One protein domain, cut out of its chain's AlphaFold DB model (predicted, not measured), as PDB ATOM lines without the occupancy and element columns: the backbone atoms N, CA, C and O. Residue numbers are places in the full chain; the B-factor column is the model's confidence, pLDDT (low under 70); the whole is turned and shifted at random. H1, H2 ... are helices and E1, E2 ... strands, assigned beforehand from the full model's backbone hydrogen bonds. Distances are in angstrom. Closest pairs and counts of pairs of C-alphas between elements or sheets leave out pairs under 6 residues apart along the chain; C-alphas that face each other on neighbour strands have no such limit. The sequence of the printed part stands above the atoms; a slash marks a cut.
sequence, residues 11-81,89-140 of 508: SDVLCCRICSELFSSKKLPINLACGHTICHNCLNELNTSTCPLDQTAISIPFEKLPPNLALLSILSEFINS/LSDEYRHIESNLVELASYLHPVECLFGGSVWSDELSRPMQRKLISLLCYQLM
ATOM      1  N   SER A  11     129.045 168.328 228.257       64.69
ATOM      2  CA  SER A  11     128.921 169.610 228.943       64.69
ATOM      3  C   SER A  11     130.224 170.410 229.011       64.69
ATOM      4  O   SER A  11     130.142 171.632 229.003       64.69
ATOM      5  N   ASP A  12     131.397 169.760 229.023       76.30
ATOM      6  CA  ASP A  12     132.659 170.404 229.449       76.30
ATOM      7  C   ASP A  12     133.800 170.214 228.430       76.30
ATOM      8  O   ASP A  12     134.938 169.900 228.767       76.30
ATOM      9  N   VAL A  13     133.481 170.314 227.141       85.84
ATOM     10  CA  VAL A  13     134.412 170.068 226.025       85.84
ATOM     11  C   VAL A  13     135.472 171.165 225.895       85.84
ATOM     12  O   VAL A  13     136.613 170.866 225.557       85.84
ATOM     13  N   LEU A  14     135.122 172.422 226.183       90.32
ATOM     14  CA  LEU A  14     136.048 173.565 226.110       90.32
ATOM     15  C   LEU A  14     136.846 173.787 227.410       90.32
ATOM     16  O   LEU A  14     137.510 174.813 227.558       90.32
ATOM     17  N   CYS A  15     136.789 172.830 228.339       90.64
ATOM     18  CA  CYS A  15     137.497 172.861 229.612       90.64
ATOM     19  C   CYS A  15     138.540 171.753 229.709       90.64
ATOM     20  O   CYS A  15     138.351 170.629 229.236       90.64
ATOM     21  N   CYS A  16     139.626 172.049 230.420       92.97
ATOM     22  CA  CYS A  16     140.577 171.027 230.826       92.97
ATOM     23  C   CYS A  16     139.898 170.023 231.764       92.97
ATOM     24  O   CYS A  16     139.332 170.404 232.783       92.97
ATOM     25  N   ARG A  17     140.026 168.725 231.477       90.38
ATOM     26  CA  ARG A  17     139.423 167.654 232.293       90.38
ATOM     27  C   ARG A  17     140.073 167.426 233.660       90.38
ATOM     28  O   ARG A  17     139.556 166.631 234.435       90.38
ATOM     29  N   ILE A  18     141.194 168.091 233.937       92.49
ATOM     30  CA  ILE A  18     141.921 167.984 235.207       92.49
ATOM     31  C   ILE A  18     141.627 169.190 236.097       92.49
ATOM     32  O   ILE A  18     141.117 169.025 237.199       92.49
ATOM     33  N   CYS A  19     141.909 170.406 235.618       92.67
ATOM     34  CA  CYS A  19     141.699 171.623 236.408       92.67
ATOM     35  C   CYS A  19     140.305 172.251 236.234       92.67
ATOM     36  O   CYS A  19     140.010 173.232 236.904       92.67
ATOM     37  N   SER A  20     139.467 171.733 235.326       90.07
ATOM     38  CA  SER A  20     138.110 172.238 235.039       90.07
ATOM     39  C   SER A  20     138.045 173.719 234.648       90.07
ATOM     40  O   SER A  20     137.015 174.365 234.805       90.07
ATOM     41  N   GLU A  21     139.148 174.262 234.131       89.69
ATOM     42  CA  GLU A  21     139.212 175.639 233.643       89.69
ATOM     43  C   GLU A  21     139.154 175.678 232.119       89.69
ATOM     44  O   GLU A  21     139.690 174.789 231.441       89.69
ATOM     45  N   LEU A  22     138.556 176.756 231.606       89.92
ATOM     46  CA  LEU A  22     138.434 177.040 230.183       89.92
ATOM     47  C   LEU A  22     139.808 177.098 229.516       89.92
ATOM     48  O   LEU A  22     140.758 177.700 230.032       89.92
ATOM     49  N   PHE A  23     139.900 176.477 228.345       90.91
ATOM     50  CA  PHE A  23     141.072 176.623 227.498       90.91
ATOM     51  C   PHE A  23     141.244 178.078 227.063       90.91
ATOM     52  O   PHE A  23     140.284 178.828 226.931       90.91
ATOM     53  N   SER A  24     142.489 178.484 226.868       88.91
ATOM     54  CA  SER A  24     142.839 179.843 226.460       88.91
ATOM     55  C   SER A  24     144.201 179.848 225.783       88.91
ATOM     56  O   SER A  24     144.932 178.856 225.824       88.91
ATOM     57  N   SER A  25     144.593 180.994 225.234       85.13
ATOM     58  CA  SER A  25     145.969 181.257 224.783       85.13
ATOM     59  C   SER A  25     147.032 180.962 225.859       85.13
ATOM     60  O   SER A  25     148.164 180.616 225.531       85.13
ATOM     61  N   LYS A  26     146.667 181.045 227.148       86.89
ATOM     62  CA  LYS A  26     147.529 180.700 228.294       86.89
ATOM     63  C   LYS A  26     147.344 179.263 228.784       86.89
ATOM     64  O   LYS A  26     148.243 178.702 229.404       86.89
ATOM     65  N   LYS A  27     146.174 178.671 228.541       90.25
ATOM     66  CA  LYS A  27     145.806 177.313 228.949       90.25
ATOM     67  C   LYS A  27     145.573 176.466 227.703       90.25
ATOM     68  O   LYS A  27     144.439 176.154 227.345       90.25
ATOM     69  N   LEU A  28     146.676 176.131 227.041       92.66
ATOM     70  CA  LEU A  28     146.666 175.498 225.727       92.66
ATOM     71  C   LEU A  28     146.082 174.076 225.789       92.66
ATOM     72  O   LEU A  28     146.605 173.261 226.553       92.66
ATOM     73  N   PRO A  29     145.027 173.758 225.016       94.24
ATOM     74  CA  PRO A  29     144.442 172.422 224.957       94.24
ATOM     75  C   PRO A  29     145.352 171.467 224.187       94.24
ATOM     76  O   PRO A  29     145.634 171.710 223.021       94.24
ATOM     77  N   ILE A  30     145.754 170.355 224.793       95.19
ATOM     78  CA  ILE A  30     146.484 169.274 224.126       95.19
ATOM     79  C   ILE A  30     145.549 168.072 223.998       95.19
ATOM     80  O   ILE A  30     145.063 167.537 225.000       95.19
ATOM     81  N   ASN A  31     145.282 167.651 222.763       95.56
ATOM     82  CA  ASN A  31     144.566 166.406 222.499       95.56
ATOM     83  C   ASN A  31     145.490 165.208 222.717       95.56
ATOM     84  O   ASN A  31     146.669 165.257 222.366       95.56
ATOM     85  N   LEU A  32     144.910 164.104 223.181       95.11
ATOM     86  CA  LEU A  32     145.540 162.786 223.240       95.11
ATOM     87  C   LEU A  32     144.863 161.831 222.243       95.11
ATOM     88  O   LEU A  32     143.688 162.007 221.905       95.11
ATOM     89  N   ALA A  33     145.541 160.761 221.809       93.11
ATOM     90  CA  ALA A  33     144.946 159.753 220.919       93.11
ATOM     91  C   ALA A  33     143.649 159.132 221.463       93.11
ATOM     92  O   ALA A  33     142.808 158.654 220.691       93.11
ATOM     93  N   CYS A  34     143.465 159.121 222.788       93.26
ATOM     94  CA  CYS A  34     142.257 158.586 223.398       93.26
ATOM     95  C   CYS A  34     140.992 159.416 223.114       93.26
ATOM     96  O   CYS A  34     139.895 158.859 223.161       93.26
ATOM     97  N   GLY A  35     141.140 160.688 222.728       93.47
ATOM     98  CA  GLY A  35     140.040 161.640 222.544       93.47
ATOM     99  C   GLY A  35     139.819 162.565 223.746       93.47
ATOM    100  O   GLY A  35     138.878 163.355 223.744       93.47
ATOM    101  N   HIS A  36     140.654 162.465 224.784       93.57
ATOM    102  CA  HIS A  36     140.664 163.417 225.889       93.57
ATOM    103  C   HIS A  36     141.537 164.628 225.556       93.57
ATOM    104  O   HIS A  36     142.608 164.485 224.963       93.57
ATOM    105  N   THR A  37     141.102 165.803 226.009       94.49
ATOM    106  CA  THR A  37     141.842 167.061 225.882       94.49
ATOM    107  C   THR A  37     142.182 167.592 227.271       94.49
ATOM    108  O   THR A  37     141.308 167.748 228.128       94.49
ATOM    109  N   ILE A  38     143.465 167.852 227.510       94.79
ATOM    110  CA  ILE A  38     144.008 168.304 228.796       94.79
ATOM    111  C   ILE A  38     144.893 169.514 228.523       94.79
ATOM    112  O   ILE A  38     145.550 169.573 227.487       94.79
ATOM    113  N   CYS A  39     144.902 170.508 229.411       94.58
ATOM    114  CA  CYS A  39     145.765 171.659 229.190       94.58
ATOM    115  C   CYS A  39     147.244 171.302 229.383       94.58
ATOM    116  O   CYS A  39     147.588 170.455 230.211       94.58
ATOM    117  N   HIS A  40     148.114 171.994 228.649       94.28
ATOM    118  CA  HIS A  40     149.561 171.789 228.694       94.28
ATOM    119  C   HIS A  40     150.121 171.817 230.130       94.28
ATOM    120  O   HIS A  40     150.907 170.953 230.502       94.28
ATOM    121  N   ASN A  41     149.663 172.755 230.967       94.49
ATOM    122  CA  ASN A  41     150.137 172.892 232.349       94.49
ATOM    123  C   ASN A  41     149.817 171.654 233.198       94.49
ATOM    124  O   ASN A  41     150.701 171.148 233.879       94.49
ATOM    125  N   CYS A  42     148.595 171.117 233.107       96.14
ATOM    126  CA  CYS A  42     148.230 169.907 233.845       96.14
ATOM    127  C   CYS A  42     149.001 168.675 233.354       96.14
ATOM    128  O   CYS A  42     149.364 167.833 234.167       96.14
ATOM    129  N   LEU A  43     149.268 168.555 232.048       94.47
ATOM    130  CA  LEU A  43     150.105 167.462 231.533       94.47
ATOM    131  C   LEU A  43     151.542 167.561 232.056       94.47
ATOM    132  O   LEU A  43     152.096 166.557 232.498       94.47
ATOM    133  N   ASN A  44     152.096 168.774 232.082       93.80
ATOM    134  CA  ASN A  44     153.432 169.038 232.600       93.80
ATOM    135  C   ASN A  44     153.551 168.769 234.109       93.80
ATOM    136  O   ASN A  44     154.533 168.184 234.551       93.80
ATOM    137  N   GLU A  45     152.543 169.145 234.900       94.59
ATOM    138  CA  GLU A  45     152.497 168.863 236.343       94.59
ATOM    139  C   GLU A  45     152.372 167.365 236.649       94.59
ATOM    140  O   GLU A  45     152.998 166.871 237.587       94.59
ATOM    141  N   LEU A  46     151.577 166.632 235.864       92.60
ATOM    142  CA  LEU A  46     151.375 165.195 236.055       92.60
ATOM    143  C   LEU A  46     152.563 164.354 235.564       92.60
ATOM    144  O   LEU A  46     152.747 163.245 236.061       92.60
ATOM    145  N   ASN A  47     153.336 164.856 234.592       88.01
ATOM    146  CA  ASN A  47     154.528 164.219 234.020       88.01
ATOM    147  C   ASN A  47     154.333 162.717 233.710       88.01
ATOM    148  O   ASN A  47     155.147 161.861 234.062       88.01
ATOM    149  N   THR A  48     153.193 162.384 233.098       87.82
ATOM    150  CA  THR A  48     152.768 161.006 232.815       87.82
ATOM    151  C   THR A  48     152.903 160.678 231.329       87.82
ATOM    152  O   THR A  48     152.560 161.483 230.466       87.82
ATOM    153  N   SER A  49     153.336 159.454 231.016       90.40
ATOM    154  CA  SER A  49     153.341 158.888 229.656       90.40
ATOM    155  C   SER A  49     152.024 158.194 229.280       90.40
ATOM    156  O   SER A  49     151.912 157.545 228.238       90.40
ATOM    157  N   THR A  50     151.009 158.304 230.135       94.19
ATOM    158  CA  THR A  50     149.671 157.746 229.925       94.19
ATOM    159  C   THR A  50     148.614 158.805 230.191       94.19
ATOM    160  O   THR A  50     148.811 159.700 231.013       94.19
ATOM    161  N   CYS A  51     147.472 158.706 229.515       93.86
ATOM    162  CA  CYS A  51     146.340 159.574 229.790       93.86
ATOM    163  C   CYS A  51     145.920 159.429 231.267       93.86
ATOM    164  O   CYS A  51     145.596 158.321 231.693       93.86
ATOM    165  N   PRO A  52     145.839 160.520 232.045       93.46
ATOM    166  CA  PRO A  52     145.474 160.448 233.462       93.46
ATOM    167  C   PRO A  52     144.014 160.031 233.713       93.46
ATOM    168  O   PRO A  52     143.646 159.773 234.855       93.46
ATOM    169  N   LEU A  53     143.176 159.967 232.671       92.04
ATOM    170  CA  LEU A  53     141.751 159.635 232.779       92.04
ATOM    171  C   LEU A  53     141.450 158.165 232.463       92.04
ATOM    172  O   LEU A  53     140.619 157.556 233.129       92.04
ATOM    173  N   ASP A  54     142.107 157.595 231.447       94.04
ATOM    174  CA  ASP A  54     141.835 156.230 230.970       94.04
ATOM    175  C   ASP A  54     143.087 155.356 230.798       94.04
ATOM    176  O   ASP A  54     142.984 154.222 230.332       94.04
ATOM    177  N   GLN A  55     144.260 155.871 231.181       93.17
ATOM    178  CA  GLN A  55     145.555 155.183 231.135       93.17
ATOM    179  C   GLN A  55     146.007 154.764 229.726       93.17
ATOM    180  O   GLN A  55     146.944 153.978 229.577       93.17
ATOM    181  N   THR A  56     145.399 155.307 228.664       92.84
ATOM    182  CA  THR A  56     145.873 155.083 227.293       92.84
ATOM    183  C   THR A  56     147.295 155.621 227.140       92.84
ATOM    184  O   THR A  56     147.558 156.776 227.469       92.84
ATOM    185  N   ALA A  57     148.207 154.799 226.618       92.82
ATOM    186  CA  ALA A  57     149.586 155.204 226.361       92.82
ATOM    187  C   ALA A  57     149.660 156.386 225.383       92.82
ATOM    188  O   ALA A  57     149.015 156.359 224.331       92.82
ATOM    189  N   ILE A  58     150.478 157.377 225.732       92.67
ATOM    190  CA  ILE A  58     150.818 158.522 224.891       92.67
ATOM    191  C   ILE A  58     152.128 158.167 224.179       92.67
ATOM    192  O   ILE A  58     153.176 158.025 224.807       92.67
ATOM    193  N   SER A  59     152.058 157.946 222.869       91.26
ATOM    194  CA  SER A  59     153.180 157.439 222.066       91.26
ATOM    195  C   SER A  59     154.209 158.513 221.706       91.26
ATOM    196  O   SER A  59     155.387 158.205 221.530       91.26
ATOM    197  N   ILE A  60     153.773 159.770 221.624       91.36
ATOM    198  CA  ILE A  60     154.609 160.939 221.353       91.36
ATOM    199  C   ILE A  60     154.611 161.810 222.614       91.36
ATOM    200  O   ILE A  60     153.524 162.163 223.065       91.36
ATOM    201  N   PRO A  61     155.778 162.184 223.180       91.40
ATOM    202  CA  PRO A  61     155.843 163.063 224.351       91.40
ATOM    203  C   PRO A  61     154.952 164.297 224.185       91.40
ATOM    204  O   PRO A  61     154.951 164.908 223.112       91.40
ATOM    205  N   PHE A  62     154.174 164.646 225.214       89.49
ATOM    206  CA  PHE A  62     153.114 165.651 225.079       89.49
ATOM    207  C   PHE A  62     153.657 167.042 224.724       89.49
ATOM    208  O   PHE A  62     152.954 167.826 224.097       89.49
ATOM    209  N   GLU A  63     154.915 167.328 225.057       89.87
ATOM    210  CA  GLU A  63     155.624 168.566 224.726       89.87
ATOM    211  C   GLU A  63     155.808 168.738 223.210       89.87
ATOM    212  O   GLU A  63     155.933 169.854 222.705       89.87
ATOM    213  N   LYS A  64     155.820 167.625 222.466       90.74
ATOM    214  CA  LYS A  64     155.893 167.614 220.999       90.74
ATOM    215  C   LYS A  64     154.519 167.650 220.337       90.74
ATOM    216  O   LYS A  64     154.455 167.783 219.118       90.74
ATOM    217  N   LEU A  65     153.438 167.496 221.103       92.40
ATOM    218  CA  LEU A  65     152.086 167.510 220.565       92.40
ATOM    219  C   LEU A  65     151.599 168.957 220.373       92.40
ATOM    220  O   LEU A  65     151.795 169.802 221.251       92.40
ATOM    221  N   PRO A  66     150.945 169.271 219.247       93.18
ATOM    222  CA  PRO A  66     150.430 170.601 218.976       93.18
ATOM    223  C   PRO A  66     149.214 170.925 219.847       93.18
ATOM    224  O   PRO A  66     148.383 170.045 220.116       93.18
ATOM    225  N   PRO A  67     149.061 172.200 220.249       93.58
ATOM    226  CA  PRO A  67     147.814 172.703 220.791       93.58
ATOM    227  C   PRO A  67     146.667 172.563 219.796       93.58
ATOM    228  O   PRO A  67     146.828 172.780 218.600       93.58
ATOM    229  N   ASN A  68     145.476 172.271 220.300       94.08
ATOM    230  CA  ASN A  68     144.268 172.177 219.500       94.08
ATOM    231  C   ASN A  68     143.742 173.574 219.136       94.08
ATOM    232  O   ASN A  68     142.947 174.175 219.868       94.08
ATOM    233  N   LEU A  69     144.181 174.083 217.986       92.73
ATOM    234  CA  LEU A  69     143.789 175.406 217.499       92.73
ATOM    235  C   LEU A  69     142.297 175.480 217.143       92.73
ATOM    236  O   LEU A  69     141.696 176.542 217.279       92.73
ATOM    237  N   ALA A  70     141.678 174.361 216.755       93.69
ATOM    238  CA  ALA A  70     140.259 174.304 216.411       93.69
ATOM    239  C   ALA A  70     139.339 174.470 217.636       93.69
ATOM    240  O   ALA A  70     138.284 175.089 217.538       93.69
ATOM    241  N   LEU A  71     139.728 173.976 218.818       92.04
ATOM    242  CA  LEU A  71     138.988 174.283 220.053       92.04
ATOM    243  C   LEU A  71     139.210 175.730 220.501       92.04
ATOM    244  O   LEU A  71     138.265 176.391 220.931       92.04
ATOM    245  N   LEU A  72     140.437 176.244 220.367       91.49
ATOM    246  CA  LEU A  72     140.736 177.644 220.680       91.49
ATOM    247  C   LEU A  72     139.985 178.620 219.765       91.49
ATOM    248  O   LEU A  72     139.561 179.678 220.229       91.49
ATOM    249  N   SER A  73     139.777 178.276 218.489       91.10
ATOM    250  CA  SER A  73     139.044 179.133 217.552       91.10
ATOM    251  C   SER A  73     137.570 179.299 217.925       91.10
ATOM    252  O   SER A  73     137.003 180.353 217.656       91.10
ATOM    253  N   ILE A  74     136.959 178.313 218.598       90.66
ATOM    254  CA  ILE A  74     135.575 178.411 219.100       90.66
ATOM    255  C   ILE A  74     135.468 179.483 220.194       90.66
ATOM    256  O   ILE A  74     134.489 180.225 220.256       90.66
ATOM    257  N   LEU A  75     136.488 179.601 221.047       85.74
ATOM    258  CA  LEU A  75     136.515 180.541 222.173       85.74
ATOM    259  C   LEU A  75     136.878 181.980 221.768       85.74
ATOM    260  O   LEU A  75     136.987 182.844 222.631       85.74
ATOM    261  N   SER A  76     137.059 182.266 220.472       69.30
ATOM    262  CA  SER A  76     137.404 183.594 219.924       69.30
ATOM    263  C   SER A  76     138.728 184.210 220.416       69.30
ATOM    264  O   SER A  76     139.101 185.292 219.968       69.30
ATOM    265  N   GLU A  77     139.500 183.522 221.263       57.61
ATOM    266  CA  GLU A  77     140.821 183.988 221.711       57.61
ATOM    267  C   GLU A  77     141.910 183.854 220.636       57.61
ATOM    268  O   GLU A  77     142.951 184.507 220.707       57.61
ATOM    269  N   PHE A  78     141.677 183.027 219.614       51.25
ATOM    270  CA  PHE A  78     142.703 182.684 218.630       51.25
ATOM    271  C   PHE A  78     143.083 183.831 217.680       51.25
ATOM    272  O   PHE A  78     144.158 183.816 217.084       51.25
ATOM    273  N   ILE A  79     142.232 184.851 217.548       52.70
ATOM    274  CA  ILE A  79     142.419 185.910 216.544       52.70
ATOM    275  C   ILE A  79     143.658 186.774 216.846       52.70
ATOM    276  O   ILE A  79     144.229 187.359 215.929       52.70
ATOM    277  N   ASN A  80     144.139 186.801 218.095       49.34
ATOM    278  CA  ASN A  80     145.133 187.792 218.516       49.34
ATOM    279  C   ASN A  80     146.514 187.231 218.886       49.34
ATOM    280  O   ASN A  80     147.430 188.019 219.124       49.34
ATOM    281  N   SER A  81     146.716 185.910 218.967       52.26
ATOM    282  CA  SER A  81     148.015 185.339 219.365       52.26
ATOM    283  C   SER A  81     148.146 183.882 218.912       52.26
ATOM    284  O   SER A  81     147.584 182.985 219.539       52.26
ATOM    285  N   LEU A  89     155.828 170.736 212.201       85.78
ATOM    286  CA  LEU A  89     154.612 170.137 211.645       85.78
ATOM    287  C   LEU A  89     154.718 170.097 210.120       85.78
ATOM    288  O   LEU A  89     155.134 171.093 209.520       85.78
ATOM    289  N   SER A  90     154.304 168.985 209.507       91.26
ATOM    290  CA  SER A  90     154.266 168.851 208.048       91.26
ATOM    291  C   SER A  90     153.196 169.749 207.418       91.26
ATOM    292  O   SER A  90     152.248 170.176 208.089       91.26
ATOM    293  N   ASP A  91     153.333 170.032 206.122       92.96
ATOM    294  CA  ASP A  91     152.362 170.845 205.383       92.96
ATOM    295  C   ASP A  91     150.983 170.165 205.350       92.96
ATOM    296  O   ASP A  91     149.958 170.831 205.498       92.96
ATOM    297  N   GLU A  92     150.948 168.830 205.273       94.47
ATOM    298  CA  GLU A  92     149.714 168.045 205.323       94.47
ATOM    299  C   GLU A  92     148.994 168.200 206.666       94.47
ATOM    300  O   GLU A  92     147.777 168.397 206.697       94.47
ATOM    301  N   TYR A  93     149.736 168.159 207.781       94.10
ATOM    302  CA  TYR A  93     149.166 168.393 209.107       94.10
ATOM    303  C   TYR A  93     148.535 169.786 209.193       94.10
ATOM    304  O   TYR A  93     147.386 169.918 209.616       94.10
ATOM    305  N   ARG A  94     149.264 170.828 208.766       93.69
ATOM    306  CA  ARG A  94     148.776 172.219 208.819       93.69
ATOM    307  C   ARG A  94     147.531 172.418 207.960       93.69
ATOM    308  O   ARG A  94     146.626 173.155 208.349       93.69
ATOM    309  N   HIS A  95     147.468 171.744 206.815       96.18
ATOM    310  CA  HIS A  95     146.300 171.767 205.939       96.18
ATOM    311  C   HIS A  95     145.073 171.135 206.607       96.18
ATOM    312  O   HIS A  95     144.004 171.747 206.657       96.18
ATOM    313  N   ILE A  96     145.231 169.950 207.209       97.01
ATOM    314  CA  ILE A  96     144.146 169.297 207.956       97.01
ATOM    315  C   ILE A  96     143.706 170.157 209.149       97.01
ATOM    316  O   ILE A  96     142.509 170.315 209.380       97.01
ATOM    317  N   GLU A  97     144.645 170.745 209.888       95.44
ATOM    318  CA  GLU A  97     144.344 171.644 211.003       95.44
ATOM    319  C   GLU A  97     143.519 172.859 210.552       95.44
ATOM    320  O   GLU A  97     142.516 173.183 211.188       95.44
ATOM    321  N   SER A  98     143.865 173.473 209.415       96.36
ATOM    322  CA  SER A  98     143.076 174.559 208.818       96.36
ATOM    323  C   SER A  98     141.641 174.120 208.505       96.36
ATOM    324  O   SER A  98     140.689 174.835 208.824       96.36
ATOM    325  N   ASN A  99     141.463 172.919 207.946       97.91
ATOM    326  CA  ASN A  99     140.134 172.359 207.691       97.91
ATOM    327  C   ASN A  99     139.345 172.131 208.988       97.91
ATOM    328  O   ASN A  99     138.145 172.407 209.040       97.91
ATOM    329  N   LEU A 100     140.001 171.644 210.045       97.55
ATOM    330  CA  LEU A 100     139.377 171.441 211.352       97.55
ATOM    331  C   LEU A 100     138.966 172.760 212.013       97.55
ATOM    332  O   LEU A 100     137.887 172.819 212.599       97.55
ATOM    333  N   VAL A 101     139.779 173.813 211.895       96.07
ATOM    334  CA  VAL A 101     139.438 175.167 212.366       96.07
ATOM    335  C   VAL A 101     138.209 175.698 211.629       96.07
ATOM    336  O   VAL A 101     137.292 176.234 212.254       96.07
ATOM    337  N   GLU A 102     138.133 175.505 210.310       96.95
ATOM    338  CA  GLU A 102     136.964 175.931 209.543       96.95
ATOM    339  C   GLU A 102     135.710 175.129 209.916       96.95
ATOM    340  O   GLU A 102     134.649 175.713 210.122       96.95
ATOM    341  N   LEU A 103     135.820 173.811 210.097       97.73
ATOM    342  CA  LEU A 103     134.727 172.988 210.622       97.73
ATOM    343  C   LEU A 103     134.289 173.446 212.023       97.73
ATOM    344  O   LEU A 103     133.093 173.505 212.306       97.73
ATOM    345  N   ALA A 104     135.237 173.796 212.894       95.42
ATOM    346  CA  ALA A 104     134.957 174.286 214.238       95.42
ATOM    347  C   ALA A 104     134.227 175.638 214.252       95.42
ATOM    348  O   ALA A 104     133.503 175.912 215.204       95.42
ATOM    349  N   SER A 105     134.328 176.446 213.191       94.91
ATOM    350  CA  SER A 105     133.606 177.723 213.072       94.91
ATOM    351  C   SER A 105     132.077 177.581 213.065       94.91
ATOM    352  O   SER A 105     131.367 178.539 213.369       94.91
ATOM    353  N   TYR A 106     131.564 176.378 212.779       95.38
ATOM    354  CA  TYR A 106     130.137 176.052 212.868       95.38
ATOM    355  C   TYR A 106     129.647 175.839 214.303       95.38
ATOM    356  O   TYR A 106     128.460 175.575 214.513       95.38
ATOM    357  N   LEU A 107     130.551 175.882 215.281       93.71
ATOM    358  CA  LEU A 107     130.270 175.694 216.693       93.71
ATOM    359  C   LEU A 107     130.465 177.010 217.442       93.71
ATOM    360  O   LEU A 107     131.444 177.727 217.249       93.71
ATOM    361  N   HIS A 108     129.541 177.294 218.347       90.23
ATOM    362  CA  HIS A 108     129.555 178.474 219.196       90.23
ATOM    363  C   HIS A 108     129.593 178.046 220.662       90.23
ATOM    364  O   HIS A 108     128.927 177.070 221.023       90.23
ATOM    365  N   PRO A 109     130.352 178.736 221.522       88.06
ATOM    366  CA  PRO A 109     130.362 178.432 222.943       88.06
ATOM    367  C   PRO A 109     128.991 178.739 223.559       88.06
ATOM    368  O   PRO A 109     128.307 179.686 223.165       88.06
ATOM    369  N   VAL A 110     128.578 177.929 224.532       82.26
ATOM    370  CA  VAL A 110     127.434 178.242 225.394       82.26
ATOM    371  C   VAL A 110     127.957 178.941 226.643       82.26
ATOM    372  O   VAL A 110     128.780 178.385 227.374       82.26
ATOM    373  N   GLU A 111     127.443 180.136 226.921       66.98
ATOM    374  CA  GLU A 111     127.680 180.822 228.189       66.98
ATOM    375  C   GLU A 111     127.023 180.024 229.325       66.98
ATOM    376  O   GLU A 111     125.801 179.967 229.457       66.98
ATOM    377  N   CYS A 112     127.828 179.341 230.133       61.16
ATOM    378  CA  CYS A 112     127.379 178.615 231.319       61.16
ATOM    379  C   CYS A 112     128.398 178.806 232.442       61.16
ATOM    380  O   CYS A 112     129.594 178.910 232.182       61.16
ATOM    381  N   LEU A 113     127.929 178.791 233.695       55.37
ATOM    382  CA  LEU A 113     128.756 178.966 234.904       55.37
ATOM    383  C   LEU A 113     129.911 177.955 235.020       55.37
ATOM    384  O   LEU A 113     130.915 178.246 235.656       55.37
ATOM    385  N   PHE A 114     129.769 176.790 234.385       54.64
ATOM    386  CA  PHE A 114     130.778 175.726 234.343       54.64
ATOM    387  C   PHE A 114     131.392 175.550 232.941       54.64
ATOM    388  O   PHE A 114     131.992 174.522 232.663       54.64
ATOM    389  N   GLY A 115     131.197 176.572 232.090       51.20
ATOM    390  CA  GLY A 115     131.796 176.859 230.784       51.20
ATOM    391  C   GLY A 115     132.401 175.677 230.048       51.20
ATOM    392  O   GLY A 115     133.501 175.259 230.363       51.20
ATOM    393  N   GLY A 116     131.754 175.178 228.998       61.21
ATOM    394  CA  GLY A 116     132.421 174.162 228.185       61.21
ATOM    395  C   GLY A 116     131.609 173.484 227.100       61.21
ATOM    396  O   GLY A 116     132.167 172.657 226.381       61.21
ATOM    397  N   SER A 117     130.323 173.800 226.956       78.29
ATOM    398  CA  SER A 117     129.503 173.207 225.903       78.29
ATOM    399  C   SER A 117     129.471 174.089 224.663       78.29
ATOM    400  O   SER A 117     129.774 175.284 224.708       78.29
ATOM    401  N   VAL A 118     129.116 173.470 223.541       87.92
ATOM    402  CA  VAL A 118     128.958 174.141 222.256       87.92
ATOM    403  C   VAL A 118     127.543 173.964 221.731       87.92
ATOM    404  O   VAL A 118     126.851 173.001 222.072       87.92
ATOM    405  N   TRP A 119     127.138 174.871 220.858       89.94
ATOM    406  CA  TRP A 119     125.904 174.791 220.095       89.94
ATOM    407  C   TRP A 119     126.154 175.210 218.639       89.94
ATOM    408  O   TRP A 119     127.240 175.664 218.290       89.94
ATOM    409  N   SER A 120     125.171 174.998 217.768       91.96
ATOM    410  CA  SER A 120     125.217 175.391 216.357       91.96
ATOM    411  C   SER A 120     123.798 175.648 215.866       91.96
ATOM    412  O   SER A 120     122.907 174.845 216.156       91.96
ATOM    413  N   ASP A 121     123.608 176.721 215.100       89.72
ATOM    414  CA  ASP A 121     122.363 177.005 214.370       89.72
ATOM    415  C   ASP A 121     122.199 176.145 213.109       89.72
ATOM    416  O   ASP A 121     121.123 176.071 212.513       89.72
ATOM    417  N   GLU A 122     123.278 175.496 212.677       92.16
ATOM    418  CA  GLU A 122     123.404 174.978 211.313       92.16
ATOM    419  C   GLU A 122     123.497 173.460 211.282       92.16
ATOM    420  O   GLU A 122     123.011 172.801 210.360       92.16
ATOM    421  N   LEU A 123     124.136 172.913 212.314       94.33
ATOM    422  CA  LEU A 123     124.375 171.493 212.487       94.33
ATOM    423  C   LEU A 123     123.389 170.927 213.503       94.33
ATOM    424  O   LEU A 123     123.168 171.496 214.570       94.33
ATOM    425  N   SER A 124     122.839 169.749 213.227       92.78
ATOM    426  CA  SER A 124     122.005 169.040 214.197       92.78
ATOM    427  C   SER A 124     122.822 168.603 215.424       92.78
ATOM    428  O   SER A 124     124.032 168.386 215.339       92.78
ATOM    429  N   ARG A 125     122.174 168.373 216.577       91.42
ATOM    430  CA  ARG A 125     122.869 167.863 217.781       91.42
ATOM    431  C   ARG A 125     123.701 166.589 217.519       91.42
ATOM    432  O   ARG A 125     124.799 166.474 218.061       91.42
ATOM    433  N   PRO A 126     123.237 165.597 216.731       92.24
ATOM    434  CA  PRO A 126     124.073 164.459 216.343       92.24
ATOM    435  C   PRO A 126     125.316 164.830 215.525       92.24
ATOM    436  O   PRO A 126     126.370 164.246 215.775       92.24
ATOM    437  N   MET A 127     125.216 165.783 214.593       95.02
ATOM    438  CA  MET A 127     126.374 166.277 213.840       95.02
ATOM    439  C   MET A 127     127.353 167.025 214.746       95.02
ATOM    440  O   MET A 127     128.538 166.712 214.720       95.02
ATOM    441  N   GLN A 128     126.859 167.916 215.614       94.65
ATOM    442  CA  GLN A 128     127.675 168.648 216.593       94.65
ATOM    443  C   GLN A 128     128.498 167.691 217.467       94.65
ATOM    444  O   GLN A 128     129.706 167.853 217.597       94.65
ATOM    445  N   ARG A 129     127.871 166.634 218.008       92.07
ATOM    446  CA  ARG A 129     128.566 165.619 218.822       92.07
ATOM    447  C   ARG A 129     129.679 164.902 218.055       92.07
ATOM    448  O   ARG A 129     130.774 164.718 218.576       92.07
ATOM    449  N   LYS A 130     129.420 164.494 216.811       94.82
ATOM    450  CA  LYS A 130     130.431 163.827 215.976       94.82
ATOM    451  C   LYS A 130     131.573 164.771 215.602       94.82
ATOM    452  O   LYS A 130     132.724 164.352 215.655       94.82
ATOM    453  N   LEU A 131     131.260 166.024 215.278       96.83
ATOM    454  CA  LEU A 131     132.256 167.047 214.987       96.83
ATOM    455  C   LEU A 131     133.142 167.315 216.208       96.83
ATOM    456  O   LEU A 131     134.355 167.238 216.097       96.83
ATOM    457  N   ILE A 132     132.560 167.516 217.389       94.09
ATOM    458  CA  ILE A 132     133.338 167.661 218.624       94.09
ATOM    459  C   ILE A 132     134.242 166.451 218.872       94.09
ATOM    460  O   ILE A 132     135.423 166.620 219.152       94.09
ATOM    461  N   SER A 133     133.717 165.233 218.724       94.44
ATOM    462  CA  SER A 133     134.531 164.026 218.889       94.44
ATOM    463  C   SER A 133     135.716 163.998 217.921       94.44
ATOM    464  O   SER A 133     136.798 163.582 218.319       94.44
ATOM    465  N   LEU A 134     135.519 164.434 216.672       96.77
ATOM    466  CA  LEU A 134     136.580 164.543 215.671       96.77
ATOM    467  C   LEU A 134     137.658 165.544 216.103       96.77
ATOM    468  O   LEU A 134     138.842 165.232 216.007       96.77
ATOM    469  N   LEU A 135     137.243 166.710 216.612       96.30
ATOM    470  CA  LEU A 135     138.142 167.778 217.057       96.30
ATOM    471  C   LEU A 135     139.009 167.383 218.258       96.30
ATOM    472  O   LEU A 135     140.030 168.024 218.472       96.30
ATOM    473  N   CYS A 136     138.641 166.361 219.034       95.45
ATOM    474  CA  CYS A 136     139.373 165.959 220.242       95.45
ATOM    475  C   CYS A 136     140.435 164.867 220.016       95.45
ATOM    476  O   CYS A 136     141.098 164.459 220.971       95.45
ATOM    477  N   TYR A 137     140.623 164.372 218.789       95.37
ATOM    478  CA  TYR A 137     141.683 163.402 218.499       95.37
ATOM    479  C   TYR A 137     143.019 164.080 218.187       95.37
ATOM    480  O   TYR A 137     143.072 165.134 217.555       95.37
ATOM    481  N   GLN A 138     144.114 163.457 218.622       95.15
ATOM    482  CA  GLN A 138     145.471 163.891 218.296       95.15
ATOM    483  C   GLN A 138     145.944 163.250 216.990       95.15
ATOM    484  O   GLN A 138     146.190 162.046 216.954       95.15
ATOM    485  N   LEU A 139     146.079 164.037 215.923       94.48
ATOM    486  CA  LEU A 139     146.384 163.508 214.589       94.48
ATOM    487  C   LEU A 139     147.845 163.086 214.420       94.48
ATOM    488  O   LEU A 139     148.125 162.234 213.585       94.48
ATOM    489  N   MET A 140     148.769 163.635 215.217       92.59
ATOM    490  CA  MET A 140     150.166 163.184 215.192       92.59
ATOM    491  C   MET A 140     150.325 161.745 215.693       92.59
ATOM    492  O   MET A 140     151.271 161.056 215.321       92.59
TER     493      MET A 140
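AT A GLANCE: This is residues 11 to 81 and 89 to 140 of the 508 residues of the protein "RING-type E3 ubiquitin transferase" of Brugia malayi (UniProt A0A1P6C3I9). What shape is it? With little regular structure, loops surround a small hairpin, E1 and E2, between H1 and the group H2, H4 and H5. What is printed? The printed part has 123 residues, 48 in named elements, mostly helix: antiparallel E1 and E2, then H1 to H5. It is compact, radius of gyration of the C-alphas 13.8 A, spanning 39 by 37 by 30 A.

IN THESE COORDINATES: Which strands? E1, residues 29 to 31, begins at C-alpha 29 (144.442, 172.422, 224.957); E2 is 37 to 39. Which helices? H1 is 40 to 46, H2 69 to 74, H3 77 to 80, H4 91 to 104, and H5 125 to 135, ending at C-alpha 135 (138.142, 167.778, 217.057).

HOW THE PARTS SIT: Which strands pair? E1 and E2 do, N 30 and O 38 being within hydrogen-bond range at 2.8 A. Which helices touch? H4 touches H2, the closest C-alphas, 70 and 101, being 4.2 A apart; its residues 100 to 104 alone touch H5.

THE WHOLE: Is it cut? Yes, between residues 81 and 89: 7 residues of the chain are cut out and not printed there, and the C-alphas of 81 and 89 are 18.3 A apart across the cut. Where is pLDDT under 70? Residues 11, 76 to 81 and 111 to 116 are.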